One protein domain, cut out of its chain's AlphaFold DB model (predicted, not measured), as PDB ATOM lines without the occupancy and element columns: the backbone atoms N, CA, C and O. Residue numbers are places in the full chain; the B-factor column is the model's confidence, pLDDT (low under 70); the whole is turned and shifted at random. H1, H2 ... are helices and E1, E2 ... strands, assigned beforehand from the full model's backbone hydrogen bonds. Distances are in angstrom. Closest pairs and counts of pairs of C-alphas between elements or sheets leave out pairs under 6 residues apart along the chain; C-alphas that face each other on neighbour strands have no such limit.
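Overview. This is residues 485 to 548 and 903 to 942 of the 1148 residues of an uncharacterized protein of Saprolegnia diclina (strain VS20) (UniProt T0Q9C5). A flat group of short helices gathers loosely round the small helix H5 near the middle, with H4 reaching toward one end of the long axis and H6 with the hairpin E3-E4 at the other. A second hairpin, E1-E2, lies toward one long edge beside H7, and residues 929 to 930 pair with its strand E2. The printed part has 104 residues, with eight named helices and four named strands in the order H1 E1 E2 H2 H3 H4 H5 H6 E3 E4 H7 H8; its class is mostly helix, and its two sheets, E1 - E2 and E3 - E4, are antiparallel. It is only just loose, close to compact, with a radius of gyration of the C-alphas of 15.7 A and spans of 51 by 37 by 18 A.

Arrangement. Begin at H1, residues 485 to 491. It touches H4, residues 530 to 542, which meets it with residues 539 to 540 alone; the closest C-alphas, of Pro 487 and Cys 540, are 5.8 A apart, at a shallow tilt of 11 degrees, the same way. Next come E1, residues 494 to 496, and E2, residues 500 to 503, an antiparallel hairpin in which N 495 and O 502 are 2.9 A apart, within hydrogen-bond range. H2, residues 506 to 510, and H3, residues 518 to 523, touch only at the corner, closest at the C-alphas of Val 509 and Pro 518, 6.0 A. H3 and H4 form a helical hairpin and only just touch, with 3 pairs of C-alphas within 8 A; the closest are those of Val 522 and Gln 537, 6.0 A. H5, residues 544 to 548, is close but not clearly touching H1, with the C-alphas of Leu 490 and Val 545 closest at 6.5 A. Beyond the cut, H6, residues 903 to 910, comes nearest to E4, residues 919 to 921, at the C-alphas of Met 910 and Leu 921, 5.8 A. E3, residues 911 to 913, forms an antiparallel hairpin with E4, where N 912 and O 920 are 2.8 A apart. The closest C-alphas of E2 and H7, residues 931 to 934, are those of Glu 500 and Arg 931, 5.1 A apart; H8, residues 938 to 942, is apart from H7. In H1 to H6 and H8 every O i to N i+4 pair is within hydrogen-bond range; H7 is too short for one.

Along the chain. Find C-alpha 485 at (172.894, 189.190, 110.765), where H1 begins. H4 runs 17.9 A from C-alpha 530 at (183.639, 178.879, 100.416), and H6 runs 10.7 A. H8 ends at C-alpha 942, (176.213, 205.580, 102.781).

Size, cuts and confidence. The two C-alphas farthest apart, of Asp 529 and Asp 916, are 52.3 A apart. Residues 549 to 902 are not printed, and C-alphas 548 and 903 stand 20.6 A apart across the cut. Of the links printed whole, none is long. The mean pLDDT of the printed part is 80.7; look for values under 70 at residues 512, 515 to 516, 528 and 935.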
ATOM      1  N   LEU A 485     173.094 188.950 109.334       77.81
ATOM      2  CA  LEU A 485     172.894 189.190 110.765       77.81
ATOM      3  C   LEU A 485     174.144 189.710 111.463       77.81
ATOM      4  O   LEU A 485     174.041 190.580 112.324       77.81
ATOM      5  N   GLY A 486     175.317 189.182 111.104       80.88
ATOM      6  CA  GLY A 486     176.594 189.614 111.676       80.88
ATOM      7  C   GLY A 486     176.789 191.129 111.540       80.88
ATOM      8  O   GLY A 486     176.892 191.812 112.561       80.88
ATOM      9  N   PRO A 487     176.746 191.678 110.309       82.31
ATOM     10  CA  PRO A 487     176.781 193.118 110.074       82.31
ATOM     11  C   PRO A 487     175.656 193.879 110.784       82.31
ATOM     12  O   PRO A 487     175.914 194.933 111.354       82.31
ATOM     13  N   ALA A 488     174.430 193.342 110.834       80.25
ATOM     14  CA  ALA A 488     173.314 194.000 111.518       80.25
ATOM     15  C   ALA A 488     173.563 194.197 113.026       80.25
ATOM     16  O   ALA A 488     173.273 195.268 113.555       80.25
ATOM     17  N   PHE A 489     174.145 193.210 113.717       84.50
ATOM     18  CA  PHE A 489     174.528 193.363 115.128       84.50
ATOM     19  C   PHE A 489     175.696 194.331 115.321       84.50
ATOM     20  O   PHE A 489     175.752 195.024 116.331       84.50
ATOM     21  N   LEU A 490     176.625 194.403 114.366       86.88
ATOM     22  CA  LEU A 490     177.735 195.352 114.433       86.88
ATOM     23  C   LEU A 490     177.286 196.791 114.147       86.88
ATOM     24  O   LEU A 490     177.833 197.718 114.743       86.88
ATOM     25  N   ASN A 491     176.277 196.988 113.295       85.62
ATOM     26  CA  ASN A 491     175.671 198.299 113.053       85.62
ATOM     27  C   ASN A 491     175.100 198.898 114.347       85.62
ATOM     28  O   ASN A 491     175.137 200.112 114.525       85.62
ATOM     29  N   ASP A 492     174.625 198.069 115.283       80.94
ATOM     30  CA  ASP A 492     174.154 198.550 116.585       80.94
ATOM     31  C   ASP A 492     175.263 199.145 117.454       80.94
ATOM     32  O   ASP A 492     174.979 199.967 118.325       80.94
ATOM     33  N   CYS A 493     176.508 198.733 117.226       85.38
ATOM     34  CA  CYS A 493     177.669 199.189 117.976       85.38
ATOM     35  C   CYS A 493     178.263 200.497 117.425       85.38
ATOM     36  O   CYS A 493     179.257 200.971 117.980       85.38
ATOM     37  N   VAL A 494     177.701 201.072 116.348       87.25
ATOM     38  CA  VAL A 494     178.197 202.307 115.713       87.25
ATOM     39  C   VAL A 494     177.080 203.305 115.475       87.25
ATOM     40  O   VAL A 494     176.116 203.035 114.761       87.25
ATOM     41  N   ASP A 495     177.289 204.516 115.968       84.62
ATOM     42  CA  ASP A 495     176.510 205.696 115.615       84.62
ATOM     43  C   ASP A 495     177.377 206.638 114.762       84.62
ATOM     44  O   ASP A 495     178.435 207.096 115.203       84.62
ATOM     45  N   LEU A 496     176.961 206.896 113.516       82.62
ATOM     46  CA  LEU A 496     177.689 207.751 112.575       82.62
ATOM     47  C   LEU A 496     177.065 209.141 112.603       82.62
ATOM     48  O   LEU A 496     176.053 209.413 111.960       82.62
ATOM     49  N   ARG A 497     177.717 210.061 113.309       82.00
ATOM     50  CA  ARG A 497     177.366 211.482 113.283       82.00
ATOM     51  C   ARG A 497     178.038 212.158 112.091       82.00
ATOM     52  O   ARG A 497     178.914 211.605 111.425       82.00
ATOM     53  N   ARG A 498     177.651 213.410 111.827       78.44
ATOM     54  CA  ARG A 498     178.114 214.177 110.655       78.44
ATOM     55  C   ARG A 498     179.646 214.234 110.518       78.44
ATOM     56  O   ARG A 498     180.139 214.196 109.394       78.44
ATOM     57  N   TYR A 499     180.376 214.297 111.633       81.56
ATOM     58  CA  TYR A 499     181.842 214.406 111.648       81.56
ATOM     59  C   TYR A 499     182.549 213.332 112.488       81.56
ATOM     60  O   TYR A 499     183.752 213.129 112.325       81.56
ATOM     61  N   GLU A 500     181.821 212.612 113.341       85.00
ATOM     62  CA  GLU A 500     182.376 211.670 114.316       85.00
ATOM     63  C   GLU A 500     181.586 210.362 114.311       85.00
ATOM     64  O   GLU A 500     180.370 210.371 114.141       85.00
ATOM     65  N   ALA A 501     182.267 209.246 114.538       84.56
ATOM     66  CA  ALA A 501     181.649 207.973 114.862       84.56
ATOM     67  C   ALA A 501     181.776 207.719 116.361       84.56
ATOM     68  O   ALA A 501     182.876 207.786 116.918       84.56
ATOM     69  N   VAL A 502     180.652 207.421 117.000       86.44
ATOM     70  CA  VAL A 502     180.602 206.997 118.397       86.44
ATOM     71  C   VAL A 502     180.397 205.492 118.418       86.44
ATOM     72  O   VAL A 502     179.508 204.971 117.744       86.44
ATOM     73  N   PHE A 503     181.226 204.798 119.187       88.31
ATOM     74  CA  PHE A 503     181.133 203.356 119.345       88.31
ATOM     75  C   PHE A 503     180.529 203.007 120.701       88.31
ATOM     76  O   PHE A 503     180.856 203.624 121.715       88.31
ATOM     77  N   SER A 504     179.669 201.994 120.725       85.00
ATOM     78  CA  SER A 504     179.072 201.460 121.949       85.00
ATOM     79  C   SER A 504     179.358 199.970 122.082       85.00
ATOM     80  O   SER A 504     179.376 199.250 121.088       85.00
ATOM     81  N   GLN A 505     179.529 199.501 123.322       83.12
ATOM     82  CA  GLN A 505     179.694 198.076 123.660       83.12
ATOM     83  C   GLN A 505     180.918 197.403 123.006       83.12
ATOM     84  O   GLN A 505     180.915 196.204 122.718       83.12
ATOM     85  N   LEU A 506     181.988 198.171 122.762       85.81
ATOM     86  CA  LEU A 506     183.237 197.640 122.207       85.81
ATOM     87  C   LEU A 506     183.935 196.651 123.147       85.81
ATOM     88  O   LEU A 506     184.674 195.798 122.672       85.81
ATOM     89  N   ASP A 507     183.707 196.753 124.453       84.50
ATOM     90  CA  ASP A 507     184.183 195.816 125.472       84.50
ATOM     91  C   ASP A 507     183.663 194.393 125.232       84.50
ATOM     92  O   ASP A 507     184.431 193.432 125.283       84.50
ATOM     93  N   LEU A 508     182.382 194.261 124.884       82.75
ATOM     94  CA  LEU A 508     181.777 192.968 124.573       82.75
ATOM     95  C   LEU A 508     182.274 192.411 123.236       82.75
ATOM     96  O   LEU A 508     182.586 191.225 123.145       82.75
ATOM     97  N   VAL A 509     182.418 193.262 122.213       84.94
ATOM     98  CA  VAL A 509     182.941 192.839 120.898       84.94
ATOM     99  C   VAL A 509     184.431 192.477 120.968       84.94
ATOM    100  O   VAL A 509     184.893 191.596 120.244       84.94
ATOM    101  N   TYR A 510     185.193 193.128 121.852       85.88
ATOM    102  CA  TYR A 510     186.600 192.813 122.111       85.88
ATOM    103  C   TYR A 510     186.781 191.406 122.714       85.88
ATOM    104  O   TYR A 510     187.788 190.742 122.426       85.88
ATOM    105  N   GLY A 511     185.788 190.955 123.490       79.69
ATOM    106  CA  GLY A 511     185.714 189.645 124.129       79.69
ATOM    107  C   GLY A 511     186.266 189.648 125.557       79.69
ATOM    108  O   GLY A 511     187.331 190.201 125.834       79.69
ATOM    109  N   THR A 512     185.550 188.993 126.474       69.12
ATOM    110  CA  THR A 512     185.955 188.843 127.886       69.12
ATOM    111  C   THR A 512     186.883 187.650 128.120       69.12
ATOM    112  O   THR A 512     187.591 187.615 129.128       69.12
ATOM    113  N   SER A 513     186.917 186.694 127.185       72.50
ATOM    114  CA  SER A 513     187.786 185.516 127.225       72.50
ATOM    115  C   SER A 513     188.627 185.388 125.954       72.50
ATOM    116  O   SER A 513     188.229 185.813 124.869       72.50
ATOM    117  N   VAL A 514     189.801 184.768 126.081       71.38
ATOM    118  CA  VAL A 514     190.709 184.497 124.953       71.38
ATOM    119  C   VAL A 514     190.132 183.441 123.994       71.38
ATOM    120  O   VAL A 514     190.458 183.432 122.804       71.38
ATOM    121  N   SER A 515     189.289 182.534 124.499       67.06
ATOM    122  CA  SER A 515     188.700 181.437 123.724       67.06
ATOM    123  C   SER A 515     187.409 181.813 123.000       67.06
ATOM    124  O   SER A 515     187.214 181.360 121.875       67.06
ATOM    125  N   ASP A 516     186.556 182.631 123.618       69.38
ATOM    126  CA  ASP A 516     185.210 182.962 123.134       69.38
ATOM    127  C   ASP A 516     185.144 184.443 122.729       69.38
ATOM    128  O   ASP A 516     184.607 185.296 123.433       69.38
ATOM    129  N   ASN A 517     185.815 184.762 121.621       79.38
ATOM    130  CA  ASN A 517     185.887 186.112 121.068       79.38
ATOM    131  C   ASN A 517     185.067 186.180 119.763       79.38
ATOM    132  O   ASN A 517     185.333 185.380 118.857       79.38
ATOM    133  N   PRO A 518     184.155 187.161 119.598       84.06
ATOM    134  CA  PRO A 518     183.417 187.393 118.353       84.06
ATOM    135  C   PRO A 518     184.299 187.452 117.096       84.06
ATOM    136  O   PRO A 518     183.924 186.934 116.046       84.06
ATOM    137  N   LEU A 519     185.510 188.010 117.197       87.62
ATOM    138  CA  LEU A 519     186.465 188.037 116.084       87.62
ATOM    139  C   LEU A 519     186.942 186.627 115.692       87.62
ATOM    140  O   LEU A 519     187.114 186.323 114.511       87.62
ATOM    141  N   ARG A 520     187.148 185.751 116.683       85.38
ATOM    142  CA  ARG A 520     187.542 184.357 116.453       85.38
ATOM    143  C   ARG A 520     186.403 183.580 115.807       85.38
ATOM    144  O   ARG A 520     186.666 182.807 114.893       85.38
ATOM    145  N   ALA A 521     185.161 183.838 116.217       82.06
ATOM    146  CA  ALA A 521     183.978 183.254 115.597       82.06
ATOM    147  C   ALA A 521     183.908 183.553 114.090       82.06
ATOM    148  O   ALA A 521     183.748 182.619 113.307       82.06
ATOM    149  N   VAL A 522     184.125 184.810 113.680       85.56
ATOM    150  CA  VAL A 522     184.152 185.220 112.259       85.56
ATOM    151  C   VAL A 522     185.268 184.511 111.485       85.56
ATOM    152  O   VAL A 522     185.035 183.977 110.404       85.56
ATOM    153  N   LEU A 523     186.484 184.465 112.038       82.88
ATOM    154  CA  LEU A 523     187.631 183.845 111.361       82.88
ATOM    155  C   LEU A 523     187.564 182.311 111.326       82.88
ATOM    156  O   LEU A 523     188.132 181.696 110.431       82.88
ATOM    157  N   SER A 524     186.874 181.694 112.285       80.00
ATOM    158  CA  SER A 524     186.623 180.246 112.328       80.00
ATOM    159  C   SER A 524     185.364 179.816 111.565       80.00
ATOM    160  O   SER A 524     184.934 178.668 111.691       80.00
ATOM    161  N   LEU A 525     184.738 180.739 110.828       80.44
ATOM    162  CA  LEU A 525     183.539 180.459 110.055       80.44
ATOM    163  C   LEU A 525     183.859 179.477 108.922       80.44
ATOM    164  O   LEU A 525     184.696 179.760 108.070       80.44
ATOM    165  N   ASP A 526     183.150 178.354 108.922       73.75
ATOM    166  CA  ASP A 526     183.211 177.316 107.897       73.75
ATOM    167  C   ASP A 526     181.764 177.016 107.479       73.75
ATOM    168  O   ASP A 526     181.016 176.355 108.202       73.75
ATOM    169  N   LEU A 527     181.324 177.642 106.386       74.75
ATOM    170  CA  LEU A 527     180.050 177.372 105.714       74.75
ATOM    171  C   LEU A 527     180.334 176.415 104.553       74.75
ATOM    172  O   LEU A 527     181.450 176.370 104.043       74.75
ATOM    173  N   GLN A 528     179.308 175.689 104.110       69.94
ATOM    174  CA  GLN A 528     179.426 174.751 102.986       69.94
ATOM    175  C   GLN A 528     179.957 175.431 101.712       69.94
ATOM    176  O   GLN A 528     180.755 174.825 100.998       69.94
ATOM    177  N   ASP A 529     179.573 176.694 101.481       75.38
ATOM    178  CA  ASP A 529     180.031 177.481 100.340       75.38
ATOM    179  C   ASP A 529     181.234 178.377 100.701       75.38
ATOM    180  O   ASP A 529     181.112 179.325 101.492       75.38
ATOM    181  N   PRO A 530     182.419 178.135 100.104       77.19
ATOM    182  CA  PRO A 530     183.639 178.879 100.416       77.19
ATOM    183  C   PRO A 530     183.592 180.337  99.937       77.19
ATOM    184  O   PRO A 530     184.318 181.179 100.459       77.19
ATOM    185  N   ASP A 531     182.740 180.666  98.968       79.62
ATOM    186  CA  ASP A 531     182.570 182.050  98.525       79.62
ATOM    187  C   ASP A 531     181.604 182.824  99.440       79.62
ATOM    188  O   ASP A 531     181.875 183.983  99.758       79.62
ATOM    189  N   GLU A 532     180.560 182.182  99.982       78.38
ATOM    190  CA  GLU A 532     179.693 182.797 101.001       78.38
ATOM    191  C   GLU A 532     180.432 183.017 102.327       78.38
ATOM    192  O   GLU A 532     180.280 184.074 102.950       78.38
ATOM    193  N   THR A 533     181.266 182.056 102.761       81.50
ATOM    194  CA  THR A 533     182.134 182.257 103.941       81.50
ATOM    195  C   THR A 533     182.996 183.491 103.766       81.50
ATOM    196  O   THR A 533     183.046 184.344 104.651       81.50
ATOM    197  N   PHE A 534     183.632 183.606 102.602       83.69
ATOM    198  CA  PHE A 534     184.531 184.692 102.286       83.69
ATOM    199  C   PHE A 534     183.805 186.037 102.232       83.69
ATOM    200  O   PHE A 534     184.268 186.995 102.848       83.69
ATOM    201  N   ALA A 535     182.648 186.104 101.570       82.88
ATOM    202  CA  ALA A 535     181.827 187.310 101.511       82.88
ATOM    203  C   ALA A 535     181.376 187.759 102.912       82.88
ATOM    204  O   ALA A 535     181.447 188.940 103.254       82.88
ATOM    205  N   THR A 536     180.988 186.811 103.768       82.38
ATOM    206  CA  THR A 536     180.562 187.093 105.146       82.38
ATOM    207  C   THR A 536     181.723 187.563 106.018       82.38
ATOM    208  O   THR A 536     181.592 188.529 106.775       82.38
ATOM    209  N   GLN A 537     182.879 186.905 105.903       86.62
ATOM    210  CA  GLN A 537     184.113 187.300 106.581       86.62
ATOM    211  C   GLN A 537     184.559 188.693 106.142       86.62
ATOM    212  O   GLN A 537     184.904 189.513 106.992       86.62
ATOM    213  N   GLN A 538     184.496 188.981 104.842       87.25
ATOM    214  CA  GLN A 538     184.787 190.295 104.286       87.25
ATOM    215  C   GLN A 538     183.848 191.358 104.868       87.25
ATOM    216  O   GLN A 538     184.328 192.336 105.438       87.25
ATOM    217  N   ALA A 539     182.531 191.142 104.801       84.00
ATOM    218  CA  ALA A 539     181.536 192.091 105.297       84.00
ATOM    219  C   ALA A 539     181.695 192.380 106.799       84.00
ATOM    220  O   ALA A 539     181.594 193.530 107.230       84.00
ATOM    221  N   CYS A 540     181.989 191.355 107.606       87.94
ATOM    222  CA  CYS A 540     182.217 191.528 109.038       87.94
ATOM    223  C   CYS A 540     183.550 192.238 109.323       87.94
ATOM    224  O   CYS A 540     183.581 193.180 110.105       87.94
ATOM    225  N   LEU A 541     184.662 191.826 108.708       87.81
ATOM    226  CA  LEU A 541     185.986 192.375 109.034       87.81
ATOM    227  C   LEU A 541     186.208 193.789 108.496       87.81
ATOM    228  O   LEU A 541     186.906 194.580 109.130       87.81
ATOM    229  N   GLU A 542     185.614 194.129 107.352       86.62
ATOM    230  CA  GLU A 542     185.647 195.496 106.830       86.62
ATOM    231  C   GLU A 542     184.785 196.463 107.648       86.62
ATOM    232  O   GLU A 542     184.984 197.675 107.559       86.62
ATOM    233  N   HIS A 543     183.883 195.944 108.486       87.69
ATOM    234  CA  HIS A 543     183.019 196.752 109.329       87.69
ATOM    235  C   HIS A 543     183.836 197.653 110.281       87.69
ATOM    236  O   HIS A 543     184.786 197.182 110.924       87.69
ATOM    237  N   PRO A 544     183.458 198.939 110.461       87.50
ATOM    238  CA  PRO A 544     184.212 199.893 111.279       87.50
ATOM    239  C   PRO A 544     184.428 199.437 112.727       87.50
ATOM    240  O   PRO A 544     185.477 199.717 113.300       87.50
ATOM    241  N   VAL A 545     183.482 198.694 113.311       89.31
ATOM    242  CA  VAL A 545     183.624 198.120 114.666       89.31
ATOM    243  C   VAL A 545     184.808 197.173 114.741       89.31
ATOM    244  O   VAL A 545     185.652 197.329 115.617       89.31
ATOM    245  N   PHE A 546     184.894 196.194 113.836       89.75
ATOM    246  CA  PHE A 546     185.972 195.212 113.886       89.75
ATOM    247  C   PHE A 546     187.316 195.842 113.538       89.75
ATOM    248  O   PHE A 546     188.300 195.540 114.211       89.75
ATOM    249  N   ARG A 547     187.360 196.794 112.594       87.56
ATOM    250  CA  ARG A 547     188.562 197.616 112.373       87.56
ATOM    251  C   ARG A 547     188.996 198.329 113.654       87.56
ATOM    252  O   ARG A 547     190.163 198.235 114.032       87.56
ATOM    253  N   ARG A 548     188.059 198.945 114.380       86.81
ATOM    254  CA  ARG A 548     188.354 199.626 115.645       86.81
ATOM    255  C   ARG A 548     188.805 198.661 116.744       86.81
ATOM    256  O   ARG A 548     189.757 198.955 117.458       86.81
ATOM    257  N   ASP A 903     193.343 185.202 130.480       79.94
ATOM    258  CA  ASP A 903     192.108 185.996 130.623       79.94
ATOM    259  C   ASP A 903     192.245 187.107 131.678       79.94
ATOM    260  O   ASP A 903     191.929 188.266 131.423       79.94
ATOM    261  N   ALA A 904     192.886 186.810 132.816       80.25
ATOM    262  CA  ALA A 904     193.176 187.805 133.855       80.25
ATOM    263  C   ALA A 904     194.036 188.988 133.362       80.25
ATOM    264  O   ALA A 904     193.860 190.121 133.803       80.25
ATOM    265  N   LYS A 905     194.974 188.746 132.436       80.62
ATOM    266  CA  LYS A 905     195.813 189.802 131.849       80.62
ATOM    267  C   LYS A 905     195.051 190.608 130.808       80.62
ATOM    268  O   LYS A 905     195.288 191.804 130.719       80.62
ATOM    269  N   VAL A 906     194.162 189.975 130.043       79.88
ATOM    270  CA  VAL A 906     193.273 190.678 129.107       79.88
ATOM    271  C   VAL A 906     192.355 191.613 129.889       79.88
ATOM    272  O   VAL A 906     192.320 192.808 129.613       79.88
ATOM    273  N   HIS A 907     191.728 191.111 130.954       79.88
ATOM    274  CA  HIS A 907     190.891 191.916 131.838       79.88
ATOM    275  C   HIS A 907     191.658 193.087 132.470       79.88
ATOM    276  O   HIS A 907     191.152 194.208 132.509       79.88
ATOM    277  N   ALA A 908     192.900 192.861 132.910       80.50
ATOM    278  CA  ALA A 908     193.760 193.911 133.458       80.50
ATOM    279  C   ALA A 908     194.229 194.948 132.420       80.50
ATOM    280  O   ALA A 908     194.596 196.051 132.803       80.50
ATOM    281  N   LEU A 909     194.255 194.611 131.124       79.06
ATOM    282  CA  LEU A 909     194.561 195.567 130.051       79.06
ATOM    283  C   LEU A 909     193.346 196.411 129.665       79.06
ATOM    284  O   LEU A 909     193.509 197.556 129.256       79.06
ATOM    285  N   MET A 910     192.142 195.848 129.789       80.88
ATOM    286  CA  MET A 910     190.896 196.563 129.506       80.88
ATOM    287  C   MET A 910     190.533 197.572 130.594       80.88
ATOM    288  O   MET A 910     189.825 198.526 130.297       80.88
ATOM    289  N   HIS A 911     191.009 197.383 131.828       82.94
ATOM    290  CA  HIS A 911     190.630 198.216 132.967       82.94
ATOM    291  C   HIS A 911     191.797 199.048 133.498       82.94
ATOM    292  O   HIS A 911     192.916 198.564 133.668       82.94
ATOM    293  N   VAL A 912     191.508 200.304 133.819       79.31
ATOM    294  CA  VAL A 912     192.408 201.250 134.483       79.31
ATOM    295  C   VAL A 912     191.835 201.533 135.879       79.31
ATOM    296  O   VAL A 912     190.614 201.626 136.015       79.31
ATOM    297  N   PRO A 913     192.656 201.654 136.938       75.88
ATOM    298  CA  PRO A 913     192.149 202.073 138.243       75.88
ATOM    299  C   PRO A 913     191.549 203.484 138.145       75.88
ATOM    300  O   PRO A 913     192.237 204.424 137.743       75.88
ATOM    301  N   GLY A 914     190.266 203.621 138.482       74.56
ATOM    302  CA  GLY A 914     189.576 204.908 138.575       74.56
ATOM    303  C   GLY A 914     190.042 205.737 139.775       74.56
ATOM    304  O   GLY A 914     190.817 205.260 140.607       74.56
ATOM    305  N   SER A 915     189.541 206.972 139.894       73.69
ATOM    306  CA  SER A 915     189.822 207.875 141.029       73.69
ATOM    307  C   SER A 915     189.535 207.238 142.390       73.69
ATOM    308  O   SER A 915     190.224 207.525 143.363       73.69
ATOM    309  N   ASP A 916     188.565 206.323 142.420       75.50
ATOM    310  CA  ASP A 916     188.042 205.691 143.631       75.50
ATOM    311  C   ASP A 916     188.671 204.302 143.874       75.50
ATOM    312  O   ASP A 916     188.244 203.554 144.748       75.50
ATOM    313  N   GLY A 917     189.667 203.914 143.064       72.38
ATOM    314  CA  GLY A 917     190.327 202.604 143.118       72.38
ATOM    315  C   GLY A 917     189.568 201.462 142.430       72.38
ATOM    316  O   GLY A 917     190.136 200.385 142.245       72.38
ATOM    317  N   MET A 918     188.323 201.682 141.996       74.06
ATOM    318  CA  MET A 918     187.544 200.694 141.241       74.06
ATOM    319  C   MET A 918     188.035 200.575 139.786       74.06
ATOM    320  O   MET A 918     188.405 201.585 139.183       74.06
ATOM    321  N   PRO A 919     188.057 199.364 139.198       78.38
ATOM    322  CA  PRO A 919     188.482 199.166 137.815       78.38
ATOM    323  C   PRO A 919     187.460 199.780 136.847       78.38
ATOM    324  O   PRO A 919     186.324 199.322 136.766       78.38
ATOM    325  N   VAL A 920     187.870 200.803 136.096       81.12
ATOM    326  CA  VAL A 920     187.065 201.462 135.055       81.12
ATOM    327  C   VAL A 920     187.577 201.034 133.684       81.12
ATOM    328  O   VAL A 920     188.779 200.839 133.503       81.12
ATOM    329  N   LEU A 921     186.678 200.878 132.708       80.56
ATOM    330  CA  LEU A 921     187.054 200.537 131.337       80.56
ATOM    331  C   LEU A 921     188.004 201.596 130.752       80.56
ATOM    332  O   LEU A 921     187.849 202.795 130.982       80.56
ATOM    333  N   HIS A 922     188.997 201.150 129.987       79.75
ATOM    334  CA  HIS A 922     189.974 202.031 129.368       79.75
ATOM    335  C   HIS A 922     189.260 203.056 128.454       79.75
ATOM    336  O   HIS A 922     188.486 202.647 127.586       79.75
ATOM    337  N   PRO A 923     189.532 204.374 128.566       79.31
ATOM    338  CA  PRO A 923     188.788 205.414 127.833       79.31
ATOM    339  C   PRO A 923     188.766 205.251 126.304       79.31
ATOM    340  O   PRO A 923     187.854 205.714 125.634       79.31
ATOM    341  N   ILE A 924     189.748 204.536 125.745       81.25
ATOM    342  CA  ILE A 924     189.831 204.215 124.308       81.25
ATOM    343  C   ILE A 924     188.600 203.469 123.762       81.25
ATOM    344  O   ILE A 924     188.339 203.522 122.562       81.25
ATOM    345  N   PHE A 925     187.863 202.764 124.626       82.31
ATOM    346  CA  PHE A 925     186.657 202.024 124.253       82.31
ATOM    347  C   PHE A 925     185.415 202.921 124.133       82.31
ATOM    348  O   PHE A 925     184.427 202.488 123.549       82.31
ATOM    349  N   SER A 926     185.449 204.148 124.663       78.75
ATOM    350  CA  SER A 926     184.344 205.119 124.602       78.75
ATOM    351  C   SER A 926     184.690 206.404 123.836       78.75
ATOM    352  O   SER A 926     183.853 207.296 123.719       78.75
ATOM    353  N   GLU A 927     185.907 206.504 123.298       81.12
ATOM    354  CA  GLU A 927     186.372 207.648 122.509       81.12
ATOM    355  C   GLU A 927     185.632 207.745 121.162       81.12
ATOM    356  O   GLU A 927     185.504 206.751 120.437       81.12
ATOM    357  N   SER A 928     185.173 208.952 120.803       82.56
ATOM    358  CA  SER A 928     184.635 209.227 119.468       82.56
ATOM    359  C   SER A 928     185.767 209.399 118.455       82.56
ATOM    360  O   SER A 928     186.807 209.994 118.735       82.56
ATOM    361  N   VAL A 929     185.582 208.852 117.254       81.81
ATOM    362  CA  VAL A 929     186.608 208.864 116.204       81.81
ATOM    363  C   VAL A 929     186.137 209.738 115.042       81.81
ATOM    364  O   VAL A 929     185.035 209.518 114.536       81.81
ATOM    365  N   PRO A 930     186.943 210.701 114.557       82.69
ATOM    366  CA  PRO A 930     186.595 211.474 113.369       82.69
ATOM    367  C   PRO A 930     186.358 210.567 112.161       82.69
ATOM    368  O   PRO A 930     187.150 209.662 111.892       82.69
ATOM    369  N   ARG A 931     185.313 210.844 111.373       79.44
ATOM    370  CA  ARG A 931     184.932 210.008 110.217       79.44
ATOM    371  C   ARG A 931     186.064 209.835 109.196       79.44
ATOM    372  O   ARG A 931     186.173 208.778 108.582       79.44
ATOM    373  N   ALA A 932     186.930 210.839 109.053       76.12
ATOM    374  CA  ALA A 932     188.097 210.795 108.171       76.12
ATOM    375  C   ALA A 932     189.111 209.699 108.554       76.12
ATOM    376  O   ALA A 932     189.755 209.129 107.678       76.12
ATOM    377  N   ASN A 933     189.219 209.364 109.843       77.12
ATOM    378  CA  ASN A 933     190.197 208.397 110.340       77.12
ATOM    379  C   ASN A 933     189.726 206.940 110.204       77.12
ATOM    380  O   ASN A 933     190.533 206.032 110.355       77.12
ATOM    381  N   LEU A 934     188.444 206.700 109.899       71.94
ATOM    382  CA  LEU A 934     187.874 205.348 109.804       71.94
ATOM    383  C   LEU A 934     188.184 204.643 108.474       71.94
ATOM    384  O   LEU A 934     187.936 203.443 108.346       71.94
ATOM    385  N   GLY A 935     188.698 205.371 107.473       68.00
ATOM    386  CA  GLY A 935     189.028 204.808 106.159       68.00
ATOM    387  C   GLY A 935     187.843 204.101 105.486       68.00
ATOM    388  O   GLY A 935     188.030 203.067 104.841       68.00
ATOM    389  N   LEU A 936     186.623 204.605 105.710       74.69
ATOM    390  CA  LEU A 936     185.390 204.086 105.113       74.69
ATOM    391  C   LEU A 936     185.342 204.459 103.631       74.69
ATOM    392  O   LEU A 936     185.587 205.617 103.280       74.69
ATOM    393  N   THR A 937     184.976 203.510 102.769       77.19
ATOM    394  CA  THR A 937     184.598 203.860 101.394       77.19
ATOM    395  C   THR A 937     183.296 204.677 101.420       77.19
ATOM    396  O   THR A 937     182.497 204.532 102.357       77.19
ATOM    397  N   PRO A 938     183.065 205.576 100.443       74.88
ATOM    398  CA  PRO A 938     181.834 206.370 100.395       74.88
ATOM    399  C   PRO A 938     180.583 205.477 100.422       74.88
ATOM    400  O   PRO A 938     179.674 205.744 101.206       74.88
ATOM    401  N   ASP A 939     180.609 204.364  99.688       75.69
ATOM    402  CA  ASP A 939     179.512 203.395  99.595       75.69
ATOM    403  C   ASP A 939     179.232 202.692 100.933       75.69
ATOM    404  O   ASP A 939     178.077 202.526 101.335       75.69
ATOM    405  N   GLN A 940     180.281 202.321 101.680       77.38
ATOM    406  CA  GLN A 940     180.141 201.737 103.020       77.38
ATOM    407  C   GLN A 940     179.514 202.734 103.993       77.38
ATOM    408  O   GLN A 940     178.620 202.384 104.764       77.38
ATOM    409  N   ALA A 941     179.958 203.990 103.950       77.44
ATOM    410  CA  ALA A 941     179.428 205.020 104.828       77.44
ATOM    411  C   ALA A 941     177.968 205.371 104.493       77.44
ATOM    412  O   ALA A 941     177.174 205.592 105.407       77.44
ATOM    413  N   GLU A 942     177.599 205.383 103.210       80.44
ATOM    414  CA  GLU A 942     176.213 205.580 102.781       80.44
ATOM    415  C   GLU A 942     175.318 204.414 103.219       80.44
ATOM    416  O   GLU A 942     174.228 204.637 103.747       80.44
TER     417      GLU A 942